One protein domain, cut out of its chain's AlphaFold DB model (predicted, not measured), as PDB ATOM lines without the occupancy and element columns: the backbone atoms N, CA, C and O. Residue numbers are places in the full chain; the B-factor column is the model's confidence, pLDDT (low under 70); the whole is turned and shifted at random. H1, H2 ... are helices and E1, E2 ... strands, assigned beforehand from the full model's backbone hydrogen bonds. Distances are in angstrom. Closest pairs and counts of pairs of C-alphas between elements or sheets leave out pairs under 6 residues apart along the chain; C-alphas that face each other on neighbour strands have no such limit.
ATOM      1  N   THR A 152     -25.260  12.378 -40.935       91.38
ATOM      2  CA  THR A 152     -24.066  12.476 -40.092       91.38
ATOM      3  C   THR A 152     -24.421  12.058 -38.673       91.38
ATOM      4  O   THR A 152     -25.599  11.955 -38.328       91.38
ATOM      5  N   GLY A 153     -23.423  11.742 -37.857       91.44
ATOM      6  CA  GLY A 153     -23.671  11.211 -36.524       91.44
ATOM      7  C   GLY A 153     -22.433  11.205 -35.644       91.44
ATOM      8  O   GLY A 153     -21.315  11.245 -36.150       91.44
ATOM      9  N   LEU A 154     -22.638  11.088 -34.336       93.75
ATOM     10  CA  LEU A 154     -21.613  10.631 -33.403       93.75
ATOM     11  C   LEU A 154     -21.727   9.116 -33.241       93.75
ATOM     12  O   LEU A 154     -22.794   8.592 -32.910       93.75
ATOM     13  N   ASN A 155     -20.622   8.417 -33.459       93.19
ATOM     14  CA  ASN A 155     -20.502   6.998 -33.179       93.19
ATOM     15  C   ASN A 155     -20.095   6.780 -31.719       93.19
ATOM     16  O   ASN A 155     -19.403   7.619 -31.153       93.19
ATOM     17  N   ASN A 156     -20.566   5.674 -31.129       92.88
ATOM     18  CA  ASN A 156     -20.231   5.204 -29.782       92.88
ATOM     19  C   ASN A 156     -19.943   6.341 -28.793       92.88
ATOM     20  O   ASN A 156     -18.807   6.501 -28.403       92.88
ATOM     21  N   TYR A 157     -20.907   7.195 -28.459       93.94
ATOM     22  CA  TYR A 157     -20.635   8.427 -27.708       93.94
ATOM     23  C   TYR A 157     -20.859   8.276 -26.198       93.94
ATOM     24  O   TYR A 157     -21.663   7.459 -25.745       93.94
ATOM     25  N   VAL A 158     -20.210   9.137 -25.416       94.31
ATOM     26  CA  VAL A 158     -20.495   9.344 -23.990       94.31
ATOM     27  C   VAL A 158     -21.391  10.566 -23.811       94.31
ATOM     28  O   VAL A 158     -21.194  11.580 -24.473       94.31
ATOM     29  N   ASN A 159     -22.384  10.471 -22.927       92.88
ATOM     30  CA  ASN A 159     -23.268  11.577 -22.566       92.88
ATOM     31  C   ASN A 159     -23.037  11.967 -21.103       92.88
ATOM     32  O   ASN A 159     -23.128  11.119 -20.216       92.88
ATOM     33  N   VAL A 160     -22.766  13.245 -20.863       89.31
ATOM     34  CA  VAL A 160     -22.583  13.837 -19.540       89.31
ATOM     35  C   VAL A 160     -23.698  14.853 -19.313       89.31
ATOM     36  O   VAL A 160     -23.858  15.794 -20.088       89.31
ATOM     37  N   SER A 161     -24.486  14.670 -18.249       87.38
ATOM     38  CA  SER A 161     -25.487  15.661 -17.843       87.38
ATOM     39  C   SER A 161     -24.820  16.791 -17.065       87.38
ATOM     40  O   SER A 161     -24.094  16.543 -16.105       87.38
ATOM     41  N   ASN A 162     -25.123  18.027 -17.460       81.06
ATOM     42  CA  ASN A 162     -24.604  19.253 -16.851       81.06
ATOM     43  C   ASN A 162     -25.684  19.991 -16.036       81.06
ATOM     44  O   ASN A 162     -25.553  21.177 -15.750       81.06
ATOM     45  N   GLY A 163     -26.776  19.301 -15.693       82.94
ATOM     46  CA  GLY A 163     -27.945  19.864 -15.019       82.94
ATOM     47  C   GLY A 163     -29.255  19.580 -15.764       82.94
ATOM     48  O   GLY A 163     -29.260  18.876 -16.779       82.94
ATOM     49  N   PRO A 164     -30.391  20.104 -15.270       80.75
ATOM     50  CA  PRO A 164     -31.701  19.870 -15.873       80.75
ATOM     51  C   PRO A 164     -31.750  20.333 -17.336       80.75
ATOM     52  O   PRO A 164     -31.634  21.518 -17.626       80.75
ATOM     53  N   GLY A 165     -31.908  19.388 -18.269       80.50
ATOM     54  CA  GLY A 165     -31.983  19.674 -19.709       80.50
ATOM     55  C   GLY A 165     -30.665  20.098 -20.371       80.50
ATOM     56  O   GLY A 165     -30.671  20.375 -21.572       80.50
ATOM     57  N   LEU A 166     -29.555  20.122 -19.624       87.56
ATOM     58  CA  LEU A 166     -28.223  20.482 -20.108       87.56
ATOM     59  C   LEU A 166     -27.332  19.243 -20.201       87.56
ATOM     60  O   LEU A 166     -27.322  18.396 -19.301       87.56
ATOM     61  N   PHE A 167     -26.567  19.133 -21.281       90.50
ATOM     62  CA  PHE A 167     -25.740  17.964 -21.551       90.50
ATOM     63  C   PHE A 167     -24.581  18.255 -22.506       90.50
ATOM     64  O   PHE A 167     -24.601  19.209 -23.282       90.50
ATOM     65  N   THR A 168     -23.591  17.371 -22.485       92.50
ATOM     66  CA  THR A 168     -22.540  17.248 -23.495       92.50
ATOM     67  C   THR A 168     -22.474  15.803 -23.965       92.50
ATOM     68  O   THR A 168     -22.459  14.872 -23.163       92.50
ATOM     69  N   VAL A 169     -22.439  15.607 -25.278       94.19
ATOM     70  CA  VAL A 169     -22.311  14.298 -25.912       94.19
ATOM     71  C   VAL A 169     -21.048  14.288 -26.752       94.19
ATOM     72  O   VAL A 169     -20.938  15.053 -27.705       94.19
ATOM     73  N   THR A 170     -20.110  13.414 -26.410       95.44
ATOM     74  CA  THR A 170     -18.779  13.365 -27.020       95.44
ATOM     75  C   THR A 170     -18.539  12.007 -27.661       95.44
ATOM     76  O   THR A 170     -18.733  10.974 -27.022       95.44
ATOM     77  N   GLY A 171     -18.083  11.993 -28.910       95.50
ATOM     78  CA  GLY A 171     -17.725  10.763 -29.613       95.50
ATOM     79  C   GLY A 171     -16.994  11.022 -30.932       95.50
ATOM     80  O   GLY A 171     -16.842  12.177 -31.344       95.50
ATOM     81  N   PRO A 172     -16.534   9.964 -31.614       95.12
ATOM     82  CA  PRO A 172     -16.034  10.081 -32.975       95.12
ATOM     83  C   PRO A 172     -17.159  10.461 -33.954       95.12
ATOM     84  O   PRO A 172     -18.196   9.790 -33.971       95.12
ATOM     85  N   PRO A 173     -16.998  11.502 -34.788       95.94
ATOM     86  CA  PRO A 173     -17.978  11.811 -35.814       95.94
ATOM     87  C   PRO A 173     -17.885  10.817 -36.979       95.94
ATOM     88  O   PRO A 173     -16.807  10.347 -37.352       95.94
ATOM     89  N   THR A 174     -19.041  10.526 -37.567       93.94
ATOM     90  CA  THR A 174     -19.216   9.657 -38.731       93.94
ATOM     91  C   THR A 174     -20.116  10.309 -39.771       93.94
ATOM     92  O   THR A 174     -21.077  11.000 -39.422       93.94
ATOM     93  N   ILE A 175     -19.832  10.057 -41.045       92.44
ATOM     94  CA  ILE A 175     -20.582  10.585 -42.187       92.44
ATOM     95  C   ILE A 175     -21.046   9.419 -43.049       92.44
ATOM     96  O   ILE A 175     -20.287   8.483 -43.296       92.44
ATOM     97  N   CYS A 176     -22.291   9.483 -43.509       88.69
ATOM     98  CA  CYS A 176     -22.837   8.497 -44.421       88.69
ATOM     99  C   CYS A 176     -22.239   8.658 -45.818       88.69
ATOM    100  O   CYS A 176     -22.419   9.695 -46.464       88.69
ATOM    101  N   VAL A 177     -21.565   7.614 -46.287       85.69
ATOM    102  CA  VAL A 177     -21.029   7.504 -47.643       85.69
ATOM    103  C   VAL A 177     -21.398   6.125 -48.167       85.69
ATOM    104  O   VAL A 177     -21.134   5.125 -47.500       85.69
ATOM    105  N   ASP A 178     -22.042   6.076 -49.333       81.44
ATOM    106  CA  ASP A 178     -22.447   4.833 -50.006       81.44
ATOM    107  C   ASP A 178     -23.194   3.867 -49.058       81.44
ATOM    108  O   ASP A 178     -22.845   2.696 -48.892       81.44
ATOM    109  N   GLY A 179     -24.166   4.410 -48.314       80.25
ATOM    110  CA  GLY A 179     -24.983   3.649 -47.370       80.25
ATOM    111  C   GLY A 179     -24.253   3.122 -46.130       80.25
ATOM    112  O   GLY A 179     -24.796   2.250 -45.458       80.25
ATOM    113  N   SER A 180     -23.045   3.599 -45.809       85.88
ATOM    114  CA  SER A 180     -22.290   3.193 -44.609       85.88
ATOM    115  C   SER A 180     -21.776   4.394 -43.826       85.88
ATOM    116  O   SER A 180     -21.399   5.408 -44.416       85.88
ATOM    117  N   PHE A 181     -21.702   4.280 -42.500       90.62
ATOM    118  CA  PHE A 181     -21.053   5.307 -41.688       90.62
ATOM    119  C   PHE A 181     -19.531   5.176 -41.764       90.62
ATOM    120  O   PHE A 181     -18.958   4.208 -41.274       90.62
ATOM    121  N   LEU A 182     -18.871   6.181 -42.336       92.50
ATOM    122  CA  LEU A 182     -17.416   6.281 -42.341       92.50
ATOM    123  C   LEU A 182     -16.939   7.223 -41.231       92.50
ATOM    124  O   LEU A 182     -17.525   8.298 -41.058       92.50
ATOM    125  N   PRO A 183     -15.880   6.867 -40.487       94.12
ATOM    126  CA  PRO A 183     -15.332   7.722 -39.447       94.12
ATOM    127  C   PRO A 183     -14.490   8.852 -40.048       94.12
ATOM    128  O   PRO A 183     -13.885   8.712 -41.114       94.12
ATOM    129  N   VAL A 184     -14.436   9.982 -39.346       95.25
ATOM    130  CA  VAL A 184     -13.672  11.166 -39.769       95.25
ATOM    131  C   VAL A 184     -12.281  11.160 -39.147       95.25
ATOM    132  O   VAL A 184     -12.135  10.872 -37.961       95.25
ATOM    133  N   CYS A 185     -11.254  11.508 -39.920       94.19
ATOM    134  CA  CYS A 185      -9.887  11.625 -39.411       94.19
ATOM    135  C   CYS A 185      -9.655  12.910 -38.609       94.19
ATOM    136  O   CYS A 185     -10.217  13.958 -38.913       94.19
ATOM    137  N   SER A 186      -8.772  12.860 -37.608       91.75
ATOM    138  CA  SER A 186      -8.477  14.005 -36.729       91.75
ATOM    139  C   SER A 186      -7.835  15.205 -37.436       91.75
ATOM    140  O   SER A 186      -7.916  16.321 -36.932       91.75
ATOM    141  N   GLY A 187      -7.229  14.999 -38.609       85.50
ATOM    142  CA  GLY A 187      -6.669  16.067 -39.446       85.50
ATOM    143  C   GLY A 187      -7.694  16.831 -40.292       85.50
ATOM    144  O   GLY A 187      -7.319  17.781 -40.975       85.50
ATOM    145  N   VAL A 188      -8.970  16.428 -40.280       90.75
ATOM    146  CA  VAL A 188     -10.025  17.132 -41.020       90.75
ATOM    147  C   VAL A 188     -10.387  18.424 -40.292       90.75
ATOM    148  O   VAL A 188     -10.806  18.403 -39.136       90.75
ATOM    149  N   SER A 189     -10.245  19.557 -40.980       88.88
ATOM    150  CA  SER A 189     -10.645  20.864 -40.457       88.88
ATOM    151  C   SER A 189     -12.164  21.013 -40.517       88.88
ATOM    152  O   SER A 189     -12.701  21.396 -41.549       88.88
ATOM    153  N   LEU A 190     -12.848  20.723 -39.409       89.88
ATOM    154  CA  LEU A 190     -14.293  20.913 -39.282       89.88
ATOM    155  C   LEU A 190     -14.600  22.348 -38.833       89.88
ATOM    156  O   LEU A 190     -14.200  22.773 -37.748       89.88
ATOM    157  N   SER A 191     -15.329  23.087 -39.663       86.25
ATOM    158  CA  SER A 191     -15.871  24.405 -39.336       86.25
ATOM    159  C   SER A 191     -17.027  24.317 -38.328       86.25
ATOM    160  O   SER A 191     -17.554  23.246 -38.017       86.25
ATOM    161  N   HIS A 192     -17.483  25.470 -37.833       81.81
ATOM    162  CA  HIS A 192     -18.669  25.535 -36.975       81.81
ATOM    163  C   HIS A 192     -19.943  25.062 -37.698       81.81
ATOM    164  O   HIS A 192     -20.818  24.492 -37.046       81.81
ATOM    165  N   ILE A 193     -20.055  25.243 -39.022       85.00
ATOM    166  CA  ILE A 193     -21.198  24.751 -39.813       85.00
ATOM    167  C   ILE A 193     -21.172  23.222 -39.858       85.00
ATOM    168  O   ILE A 193     -22.201  22.584 -39.633       85.00
ATOM    169  N   ASP A 194     -19.992  22.637 -40.063       90.62
ATOM    170  CA  ASP A 194     -19.805  21.183 -40.099       90.62
ATOM    171  C   ASP A 194     -20.190  20.544 -38.765       90.62
ATOM    172  O   ASP A 194     -20.961  19.585 -38.711       90.62
ATOM    173  N   VAL A 195     -19.705  21.129 -37.669       90.88
ATOM    174  CA  VAL A 195     -20.033  20.698 -36.307       90.88
ATOM    175  C   VAL A 195     -21.532  20.839 -36.045       90.88
ATOM    176  O   VAL A 195     -22.158  19.901 -35.548       90.88
ATOM    177  N   SER A 196     -22.133  21.969 -36.435       87.44
ATOM    178  CA  SER A 196     -23.573  22.212 -36.280       87.44
ATOM    179  C   SER A 196     -24.404  21.168 -37.025       87.44
ATOM    180  O   SER A 196     -25.371  20.645 -36.472       87.44
ATOM    181  N   ARG A 197     -24.014  20.816 -38.258       89.19
ATOM    182  CA  ARG A 197     -24.661  19.767 -39.057       89.19
ATOM    183  C   ARG A 197     -24.574  18.404 -38.372       89.19
ATOM    184  O   ARG A 197     -25.598  17.727 -38.256       89.19
ATOM    185  N   ILE A 198     -23.382  18.018 -37.911       92.69
ATOM    186  CA  ILE A 198     -23.155  16.732 -37.236       92.69
ATOM    187  C   ILE A 198     -24.013  16.633 -35.974       92.69
ATOM    188  O   ILE A 198     -24.692  15.625 -35.754       92.69
ATOM    189  N   CYS A 199     -24.040  17.687 -35.164       91.50
ATOM    190  CA  CYS A 199     -24.833  17.714 -33.942       91.50
ATOM    191  C   CYS A 199     -26.337  17.703 -34.211       91.50
ATOM    192  O   CYS A 199     -27.080  17.007 -33.506       91.50
ATOM    193  N   LEU A 200     -26.782  18.391 -35.267       88.44
ATOM    194  CA  LEU A 200     -28.197  18.482 -35.605       88.44
ATOM    195  C   LEU A 200     -28.749  17.103 -35.970       88.44
ATOM    196  O   LEU A 200     -29.804  16.717 -35.476       88.44
ATOM    197  N   TYR A 201     -28.009  16.319 -36.755       87.06
ATOM    198  CA  TYR A 201     -28.418  14.954 -37.101       87.06
ATOM    199  C   TYR A 201     -28.261  13.968 -35.949       87.06
ATOM    200  O   TYR A 201     -29.054  13.036 -35.820       87.06
ATOM    201  N   SER A 202     -27.245  14.161 -35.107       84.56
ATOM    202  CA  SER A 202     -26.986  13.254 -33.988       84.56
ATOM    203  C   SER A 202     -28.052  13.364 -32.899       84.56
ATOM    204  O   SER A 202     -28.456  12.353 -32.321       84.56
ATOM    205  N   LEU A 203     -28.451  14.597 -32.573       85.31
ATOM    206  CA  LEU A 203     -29.143  14.924 -31.322       85.31
ATOM    207  C   LEU A 203     -30.234  15.993 -31.476       85.31
ATOM    208  O   LEU A 203     -30.879  16.329 -30.486       85.31
ATOM    209  N   GLY A 204     -30.440  16.545 -32.675       86.06
ATOM    210  CA  GLY A 204     -31.401  17.629 -32.899       86.06
ATOM    211  C   GLY A 204     -30.941  18.993 -32.374       86.06
ATOM    212  O   GLY A 204     -31.775  19.871 -32.189       86.06
ATOM    213  N   ILE A 205     -29.641  19.176 -32.116       86.12
ATOM    214  CA  ILE A 205     -29.060  20.439 -31.631       86.12
ATOM    215  C   ILE A 205     -27.977  20.936 -32.583       86.12
ATOM    216  O   ILE A 205     -27.195  20.146 -33.085       86.12
ATOM    217  N   SER A 206     -27.885  22.237 -32.828       85.44
ATOM    218  CA  SER A 206     -26.954  22.798 -33.819       85.44
ATOM    219  C   SER A 206     -25.649  23.308 -33.203       85.44
ATOM    220  O   SER A 206     -25.089  24.284 -33.688       85.44
ATOM    221  N   SER A 207     -25.189  22.718 -32.099       86.69
ATOM    222  CA  SER A 207     -24.103  23.298 -31.307       86.69
ATOM    223  C   SER A 207     -23.133  22.270 -30.730       86.69
ATOM    224  O   SER A 207     -23.509  21.172 -30.312       86.69
ATOM    225  N   GLY A 208     -21.849  22.642 -30.722       90.44
ATOM    226  CA  GLY A 208     -20.749  21.765 -30.343       90.44
ATOM    227  C   GLY A 208     -19.367  22.342 -30.652       90.44
ATOM    228  O   GLY A 208     -19.233  23.504 -31.034       90.44
ATOM    229  N   PHE A 209     -18.334  21.515 -30.506       91.12
ATOM    230  CA  PHE A 209     -16.950  21.821 -30.872       91.12
ATOM    231  C   PHE A 209     -16.147  20.558 -31.205       91.12
ATOM    232  O   PHE A 209     -16.502  19.446 -30.812       91.12
ATOM    233  N   VAL A 210     -15.034  20.737 -31.918       92.44
ATOM    234  CA  VAL A 210     -14.057  19.671 -32.180       92.44
ATOM    235  C   VAL A 210     -13.219  19.428 -30.926       92.44
ATOM    236  O   VAL A 210     -12.609  20.351 -30.391       92.44
ATOM    237  N   GLY A 211     -13.172  18.178 -30.473       91.94
ATOM    238  CA  GLY A 211     -12.488  17.743 -29.259       91.94
ATOM    239  C   GLY A 211     -13.440  17.221 -28.183       91.94
ATOM    240  O   GLY A 211     -14.646  17.090 -28.394       91.94
ATOM    241  N   ALA A 212     -12.866  16.898 -27.026       91.31
ATOM    242  CA  ALA A 212     -13.579  16.462 -25.828       91.31
ATOM    243  C   ALA A 212     -13.424  17.503 -24.707       91.31
ATOM    244  O   ALA A 212     -12.367  18.138 -24.621       91.31
ATOM    245  N   PRO A 213     -14.420  17.649 -23.813       88.69
ATOM    246  CA  PRO A 213     -14.240  18.399 -22.581       88.69
ATOM    247  C   PRO A 213     -13.109  17.803 -21.732       88.69
ATOM    248  O   PRO A 213     -12.818  16.605 -21.793       88.69
ATOM    249  N   SER A 214     -12.494  18.633 -20.889       86.50
ATOM    250  CA  SER A 214     -11.447  18.178 -19.968       86.50
ATOM    251  C   SER A 214     -11.945  17.038 -19.072       86.50
ATOM    252  O   SER A 214     -13.031  17.116 -18.500       86.50
ATOM    253  N   GLY A 215     -11.150  15.974 -18.951       86.25
ATOM    254  CA  GLY A 215     -11.476  14.802 -18.132       86.25
ATOM    255  C   GLY A 215     -12.474  13.818 -18.756       86.25
ATOM    256  O   GLY A 215     -12.748  12.785 -18.145       86.25
ATOM    257  N   VAL A 216     -12.991  14.080 -19.961       89.44
ATOM    258  CA  VAL A 216     -13.868  13.141 -20.675       89.44
ATOM    259  C   VAL A 216     -13.025  12.167 -21.494       89.44
ATOM    260  O   VAL A 216     -12.300  12.562 -22.406       89.44
ATOM    261  N   VAL A 217     -13.139  10.875 -21.181       91.06
ATOM    262  CA  VAL A 217     -12.527   9.804 -21.978       91.06
ATOM    263  C   VAL A 217     -13.455   9.467 -23.135       91.06
ATOM    264  O   VAL A 217     -14.594   9.049 -22.924       91.06
ATOM    265  N   VAL A 218     -12.957   9.645 -24.356       91.25
ATOM    266  CA  VAL A 218     -13.708   9.321 -25.567       91.25
ATOM    267  C   VAL A 218     -13.688   7.804 -25.760       91.25
ATOM    268  O   VAL A 218     -12.607   7.215 -25.841       91.25
ATOM    269  N   PRO A 219     -14.850   7.144 -25.810       90.00
ATOM    270  CA  PRO A 219     -14.928   5.729 -26.174       90.00
ATOM    271  C   PRO A 219     -14.374   5.456 -27.591       90.00
ATOM    272  O   PRO A 219     -14.419   6.330 -28.461       90.00
ATOM    273  N   PRO A 220     -13.850   4.241 -27.847       89.00
ATOM    274  CA  PRO A 220     -13.319   3.874 -29.157       89.00
ATOM    275  C   PRO A 220     -14.430   3.805 -30.213       89.00
ATOM    276  O   PRO A 220     -15.601   3.645 -29.877       89.00
ATOM    277  N   LEU A 221     -14.067   3.861 -31.496       89.81
ATOM    278  CA  LEU A 221     -15.020   3.595 -32.575       89.81
ATOM    279  C   LEU A 221     -15.664   2.212 -32.426       89.81
ATOM    280  O   LEU A 221     -14.994   1.228 -32.119       89.81
ATOM    281  N   ASN A 222     -16.964   2.151 -32.691       88.81
ATOM    282  CA  ASN A 222     -17.754   0.931 -32.770       88.81
ATOM    283  C   ASN A 222     -18.679   1.033 -33.987       88.81
ATOM    284  O   ASN A 222     -19.850   1.411 -33.874       88.81
ATOM    285  N   LEU A 223     -18.109   0.803 -35.169       85.69
ATOM    286  CA  LEU A 223     -18.850   0.790 -36.425       85.69
ATOM    287  C   LEU A 223     -19.514  -0.574 -36.602       85.69
ATOM    288  O   LEU A 223     -18.887  -1.606 -36.373       85.69
ATOM    289  N   THR A 224     -20.772  -0.571 -37.037       77.69
ATOM    290  CA  THR A 224     -21.499  -1.804 -37.367       77.69
ATOM    291  C   THR A 224     -20.874  -2.498 -38.582       77.69
ATOM    292  O   THR A 224     -20.745  -3.721 -38.589       77.69
ATOM    293  N   ARG A 225     -20.410  -1.718 -39.568       75.81
ATOM    294  CA  ARG A 225     -19.661  -2.181 -40.738       75.81
ATOM    295  C   ARG A 225     -18.437  -1.304 -40.968       75.81
ATOM    296  O   ARG A 225     -18.553  -0.089 -41.102       75.81
ATOM    297  N   ASP A 226     -17.271  -1.933 -41.067       78.50
ATOM    298  CA  ASP A 226     -16.034  -1.265 -41.470       78.50
ATOM    299  C   ASP A 226     -15.766  -1.531 -42.955       78.50
ATOM    300  O   ASP A 226     -15.563  -2.673 -43.373       78.50
ATOM    301  N   LEU A 227     -15.800  -0.472 -43.766       79.56
ATOM    302  CA  LEU A 227     -15.488  -0.542 -45.195       79.56
ATOM    303  C   LEU A 227     -13.989  -0.380 -45.496       79.56
ATOM    304  O   LEU A 227     -13.610  -0.334 -46.667       79.56
ATOM    305  N   GLY A 228     -13.138  -0.223 -44.476       83.25
ATOM    306  CA  GLY A 228     -11.729   0.123 -44.657       83.25
ATOM    307  C   GLY A 228     -11.557   1.474 -45.355       83.25
ATOM    308  O   GLY A 228     -10.624   1.655 -46.139       83.25
ATOM    309  N   ARG A 229     -12.504   2.396 -45.137       90.44
ATOM    310  CA  ARG A 229     -12.515   3.753 -45.689       90.44
ATOM    311  C   ARG A 229     -12.727   4.767 -44.579       90.44
ATOM    312  O   ARG A 229     -13.462   4.522 -43.626       90.44
ATOM    313  N   VAL A 230     -12.135   5.938 -44.754       92.88
ATOM    314  CA  VAL A 230     -12.217   7.054 -43.808       92.88
ATOM    315  C   VAL A 230     -12.490   8.361 -44.536       92.88
ATOM    316  O   VAL A 230     -12.212   8.492 -45.731       92.88
ATOM    317  N   VAL A 231     -13.037   9.336 -43.813       93.81
ATOM    318  CA  VAL A 231     -13.272  10.688 -44.325       93.81
ATOM    319  C   VAL A 231     -12.069  11.577 -44.024       93.81
ATOM    320  O   VAL A 231     -11.669  11.728 -42.867       93.81
ATOM    321  N   THR A 232     -11.527  12.198 -45.069       92.75
ATOM    322  CA  THR A 232     -10.363  13.102 -45.025       92.75
ATOM    323  C   THR A 232     -10.677  14.539 -45.420       92.75
ATOM    324  O   THR A 232      -9.820  15.411 -45.296       92.75
ATOM    325  N   GLY A 233     -11.906  14.804 -45.850       91.56
ATOM    326  CA  GLY A 233     -12.423  16.145 -46.081       91.56
ATOM    327  C   GLY A 233     -13.920  16.163 -45.824       91.56
ATOM    328  O   GLY A 233     -14.619  15.221 -46.199       91.56
ATOM    329  N   PHE A 234     -14.409  17.207 -45.166       91.69
ATOM    330  CA  PHE A 234     -15.832  17.431 -44.953       91.69
ATOM    331  C   PHE A 234     -16.089  18.930 -44.877       91.69
ATOM    332  O   PHE A 234     -15.440  19.607 -44.085       91.69
ATOM    333  N   GLU A 235     -16.992  19.425 -45.717       91.19
ATOM    334  CA  GLU A 235     -17.301  20.849 -45.800       91.19
ATOM    335  C   GLU A 235     -18.785  21.056 -46.102       91.19
ATOM    336  O   GLU A 235     -19.326  20.528 -47.075       91.19
ATOM    337  N   CYS A 236     -19.442  21.852 -45.269       86.88
ATOM    338  CA  CYS A 236     -20.827  22.251 -45.408       86.88
ATOM    339  C   CYS A 236     -20.926  23.735 -45.780       86.88
ATOM    340  O   CYS A 236     -20.460  24.613 -45.061       86.88
ATOM    341  N   THR A 237     -21.639  24.030 -46.869       80.75
ATOM    342  CA  THR A 237     -22.002  25.412 -47.254       80.75
ATOM    343  C   THR A 237     -23.259  25.912 -46.537       80.75
ATOM    344  O   THR A 237     -23.592  27.091 -46.587       80.75
ATOM    345  N   GLY A 238     -23.962  25.011 -45.852       72.38
ATOM    346  CA  GLY A 238     -25.121  25.296 -45.019       72.38
ATOM    347  C   GLY A 238     -25.569  24.038 -44.283       72.38
ATOM    348  O   GLY A 238     -24.941  22.985 -44.390       72.38
ATOM    349  N   LEU A 239     -26.693  24.115 -43.572       70.25
ATOM    350  CA  LEU A 239     -27.184  22.984 -42.783       70.25
ATOM    351  C   LEU A 239     -27.674  21.801 -43.616       70.25
ATOM    352  O   LEU A 239     -27.988  20.800 -42.997       70.25
ATOM    353  N   THR A 240     -27.769  21.868 -44.947       71.94
ATOM    354  CA  THR A 240     -28.236  20.759 -45.811       71.94
ATOM    355  C   THR A 240     -27.242  20.339 -46.887       71.94
ATOM    356  O   THR A 240     -27.353  19.230 -47.402       71.94
ATOM    357  N   ASN A 241     -26.270  21.193 -47.215       80.69
ATOM    358  CA  ASN A 241     -25.396  21.018 -48.371       80.69
ATOM    359  C   ASN A 241     -23.964  20.795 -47.905       80.69
ATOM    360  O   ASN A 241     -23.240  21.759 -47.653       80.69
ATOM    361  N   CYS A 242     -23.578  19.525 -47.811       86.50
ATOM    362  CA  CYS A 242     -22.239  19.122 -47.406       86.50
ATOM    363  C   CYS A 242     -21.604  18.218 -48.455       86.50
ATOM    364  O   CYS A 242     -22.275  17.371 -49.047       86.50
ATOM    365  N   THR A 243     -20.304  18.377 -48.647       88.75
ATOM    366  CA  THR A 243     -19.471  17.494 -49.457       88.75
ATOM    367  C   THR A 243     -18.506  16.746 -48.549       88.75
ATOM    368  O   THR A 243     -18.190  17.179 -47.439       88.75
ATOM    369  N   ASN A 244     -18.062  15.577 -48.999       88.62
ATOM    370  CA  ASN A 244     -17.048  14.805 -48.301       88.62
ATOM    371  C   ASN A 244     -15.997  14.282 -49.280       88.62
ATOM    372  O   ASN A 244     -16.228  14.161 -50.483       88.62
ATOM    373  N   THR A 245     -14.818  13.995 -48.748       87.94
ATOM    374  CA  THR A 245     -13.724  13.338 -49.455       87.94
ATOM    375  C   THR A 245     -13.318  12.122 -48.647       87.94
ATOM    376  O   THR A 245     -13.209  12.193 -47.421       87.94
ATOM    377  N   THR A 246     -13.120  10.992 -49.321       89.94
ATOM    378  CA  THR A 246     -12.826   9.715 -48.665       89.94
ATOM    379  C   THR A 246     -11.564   9.084 -49.225       89.94
ATOM    380  O   THR A 246     -11.194   9.328 -50.373       89.94
ATOM    381  N   MET A 247     -10.919   8.247 -48.420       89.12
ATOM    382  CA  MET A 247      -9.802   7.407 -48.844       89.12
ATOM    383  C   MET A 247      -9.937   5.998 -48.274       89.12
ATOM    384  O   MET A 247     -10.621   5.798 -47.271       89.12
ATOM    385  N   TYR A 248      -9.270   5.034 -48.907       88.88
ATOM    386  CA  TYR A 248      -9.070   3.703 -48.339       88.88
ATOM    387  C   TYR A 248      -7.953   3.729 -47.292       88.88
ATOM    388  O   TYR A 248      -6.959   4.435 -47.468       88.88
ATOM    389  N   GLY A 249      -8.103   2.928 -46.242       86.69
ATOM    390  CA  GLY A 249      -7.176   2.838 -45.118       86.69
ATOM    391  C   GLY A 249      -7.782   3.350 -43.816       86.69
ATOM    392  O   GLY A 249      -8.999   3.460 -43.683       86.69
ATOM    393  N   ASP A 250      -6.913   3.643 -42.854       86.38
ATOM    394  CA  ASP A 250      -7.248   4.187 -41.543       86.38
ATOM    395  C   ASP A 250      -6.738   5.632 -41.395       86.38
ATOM    396  O   ASP A 250      -6.041   6.175 -42.253       86.38
ATOM    397  N   CYS A 251      -7.082   6.284 -40.285       86.44
ATOM    398  CA  CYS A 251      -6.618   7.641 -39.985       86.44
ATOM    399  C   CYS A 251      -5.212   7.670 -39.349       86.44
ATOM    400  O   CYS A 251      -4.909   8.538 -38.525       86.44
ATOM    401  N   SER A 252      -4.352   6.704 -39.677       81.44
ATOM    402  CA  SER A 252      -3.003   6.606 -39.116       81.44
ATOM    403  C   SER A 252      -2.111   7.777 -39.567       81.44
ATOM    404  O   SER A 252      -2.185   8.195 -40.725       81.44
ATOM    405  N   PRO A 253      -1.255   8.342 -38.688       79.25
ATOM    406  CA  PRO A 253      -1.030   7.978 -37.282       79.25
ATOM    407  C   PRO A 253      -1.915   8.741 -36.279       79.25
ATOM    408  O   PRO A 253      -1.914   8.419 -35.095       79.25
ATOM    409  N   ASN A 254      -2.642   9.770 -36.723       77.38
ATOM    410  CA  ASN A 254      -3.285  10.751 -35.838       77.38
ATOM    411  C   ASN A 254      -4.646  10.298 -35.281       77.38
ATOM    412  O   ASN A 254      -5.254  11.012 -34.482       77.38
ATOM    413  N   GLY A 255      -5.137   9.136 -35.713       89.62
ATOM    414  CA  GLY A 255      -6.405   8.573 -35.276       89.62
ATOM    415  C   GLY A 255      -7.621   9.360 -35.766       89.62
ATOM    416  O   GLY A 255      -7.559  10.205 -36.662       89.62
ATOM    417  N   TYR A 256      -8.767   9.045 -35.179       93.06
ATOM    418  CA  TYR A 256     -10.052   9.603 -35.580       93.06
ATOM    419  C   TYR A 256     -10.330  10.932 -34.880       93.06
ATOM    420  O   TYR A 256      -9.869  11.181 -33.764       93.06
ATOM    421  N   ALA A 257     -11.092  11.796 -35.544       94.44
ATOM    422  CA  ALA A 257     -11.565  13.035 -34.960       94.44
ATOM    423  C   ALA A 257     -12.416  12.745 -33.723       94.44
ATOM    424  O   ALA A 257     -13.063  11.708 -33.601       94.44
ATOM    425  N   THR A 258     -12.435  13.703 -32.809       95.12
ATOM    426  CA  THR A 258     -13.364  13.723 -31.683       95.12
ATOM    427  C   THR A 258     -14.227  14.957 -31.828       95.12
ATOM    428  O   THR A 258     -13.715  16.029 -32.146       95.12
ATOM    429  N   LEU A 259     -15.524  14.821 -31.580       95.75
ATOM    430  CA  LEU A 259     -16.457  15.933 -31.602       95.75
ATOM    431  C   LEU A 259     -17.369  15.865 -30.380       95.75
ATOM    432  O   LEU A 259     -17.793  14.786 -29.958       95.75
ATOM    433  N   THR A 260     -17.672  17.031 -29.825       94.44
ATOM    434  CA  THR A 260     -18.620  17.195 -28.729       94.44
ATOM    435  C   THR A 260     -19.789  18.041 -29.187       94.44
ATOM    436  O   THR A 260     -19.602  19.184 -29.581       94.44
ATOM    437  N   CYS A 261     -20.994  17.496 -29.092       93.81
ATOM    438  CA  CYS A 261     -22.239  18.240 -29.223       93.81
ATOM    439  C   CYS A 261     -22.726  18.657 -27.843       93.81
ATOM    440  O   CYS A 261     -22.629  17.875 -26.896       93.81
ATOM    441  N   GLN A 262     -23.244  19.874 -27.702       91.38
ATOM    442  CA  GLN A 262     -23.512  20.424 -26.378       91.38
ATOM    443  C   GLN A 262     -24.808  21.220 -26.306       91.38
ATOM    444  O   GLN A 262     -25.094  22.032 -27.169       91.38
ATOM    445  N   LYS A 263     -25.553  21.030 -25.219       90.75
ATOM    446  CA  LYS A 263     -26.604  21.939 -24.772       90.75
ATOM    447  C   LYS A 263     -26.232  22.417 -23.374       90.75
ATOM    448  O   LYS A 263     -26.436  21.704 -22.398       90.75
TER     449      LYS A 263
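Overview. This is residues 152 to 263 of the 552 residues of an uncharacterized protein of Amphimedon queenslandica (UniProt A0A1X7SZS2). Three small antiparallel sheets are set round part of one helix, H1, with the sheet E2 E3 E9 E6 towards one end of the longest axis and the hairpin E7 and E8 towards the other. Between them the small sheet E1 E4 E5, into which E3 runs on, faces the hairpin as a sandwich with crossed strands. The printed part has 112 residues with nine named strands and one named helix, in the order E1 E2 E3 E4 E5 H1 E6 E7 E8 E9, and its class is mixed. It is compact, with a radius of gyration of the C-alphas of 13.2 A and spans of 42 by 29 by 23 A.

Along the chain. E1, residues 152 to 154, begins at C-alpha 152, (-24.066, 12.476, -40.092). E2, residues 158 to 163, is 15.7 A long, and E3, residues 166 to 171, 17.2 A. E4, residues 173 to 177, is 13.0 A long and E5, residues 180 to 183, 9.8 A. H1, residues 192 to 203, is 15.9 A long and begins at (-18.669, 25.535, -36.975). E6 holds residues 208 to 210. E7, residues 229 to 236, and E8, residues 242 to 248, are each 20.3 A long; E7 bends by 57 degrees at residue 232. E9, residues 259 to 263, is 13.6 A long and ends at (-26.604, 21.939, -24.772).

Arrangement. The largest sheet runs E2 E3 E9 E6, antiparallel throughout. In the hairpin E2 and E3, N 160 and O 168 are 2.8 A apart; between E3 and E9, N 169 and O 261 are 2.8 A apart; between E9 and E6, N 209 and O 260 are 2.8 A apart. H1 is on this sheet at a height of 8.3 A, over E9 and E6, and runs across the strands at 63 degrees to E6 on the local plane; the closest C-alphas of H1 and E9 are Cys 199 and Cys 261, 5.4 A. Every O i to N i+4 pair of H1 is within hydrogen-bond range. E3 runs on into E4 at 61 degrees. In the sheet E1 E4 E5, also antiparallel, N 153 and O 174 are 2.9 A apart, and in the hairpin E4 and E5, N 175 and O 182 are 2.9 A apart. H1 is on this sheet too, over E1, and stands up from it at 54 degrees; the closest C-alphas of H1 and E1 are Ser 202 and Gly 153, 4.6 A. In the hairpin E7 and E8, N 245 and O 233 are 2.8 A apart. This hairpin and the sheet E1 E4 E5 form a sandwich, two sheets face to face: the parts that face each other are 9.0 A centre to centre, and the strands of the one stand at 86 degrees to those of the other; the closest C-alphas of E5 and E7 are those of Pro 183 and Val 230, 5.4 A. The closest C-alphas of H1 and E7 are Asp 194 and Cys 236, 5.5 A. E2 and E8 are apart.

Size, cuts and confidence. The two C-alphas farthest apart, those of Pro 164 and Tyr 248, are 42.8 A apart. The printed part has no cut. The link from E6 to E7, residues 211 to 228, is long. Mean pLDDT of the printed part is 88.3, and no printed residue is under 70.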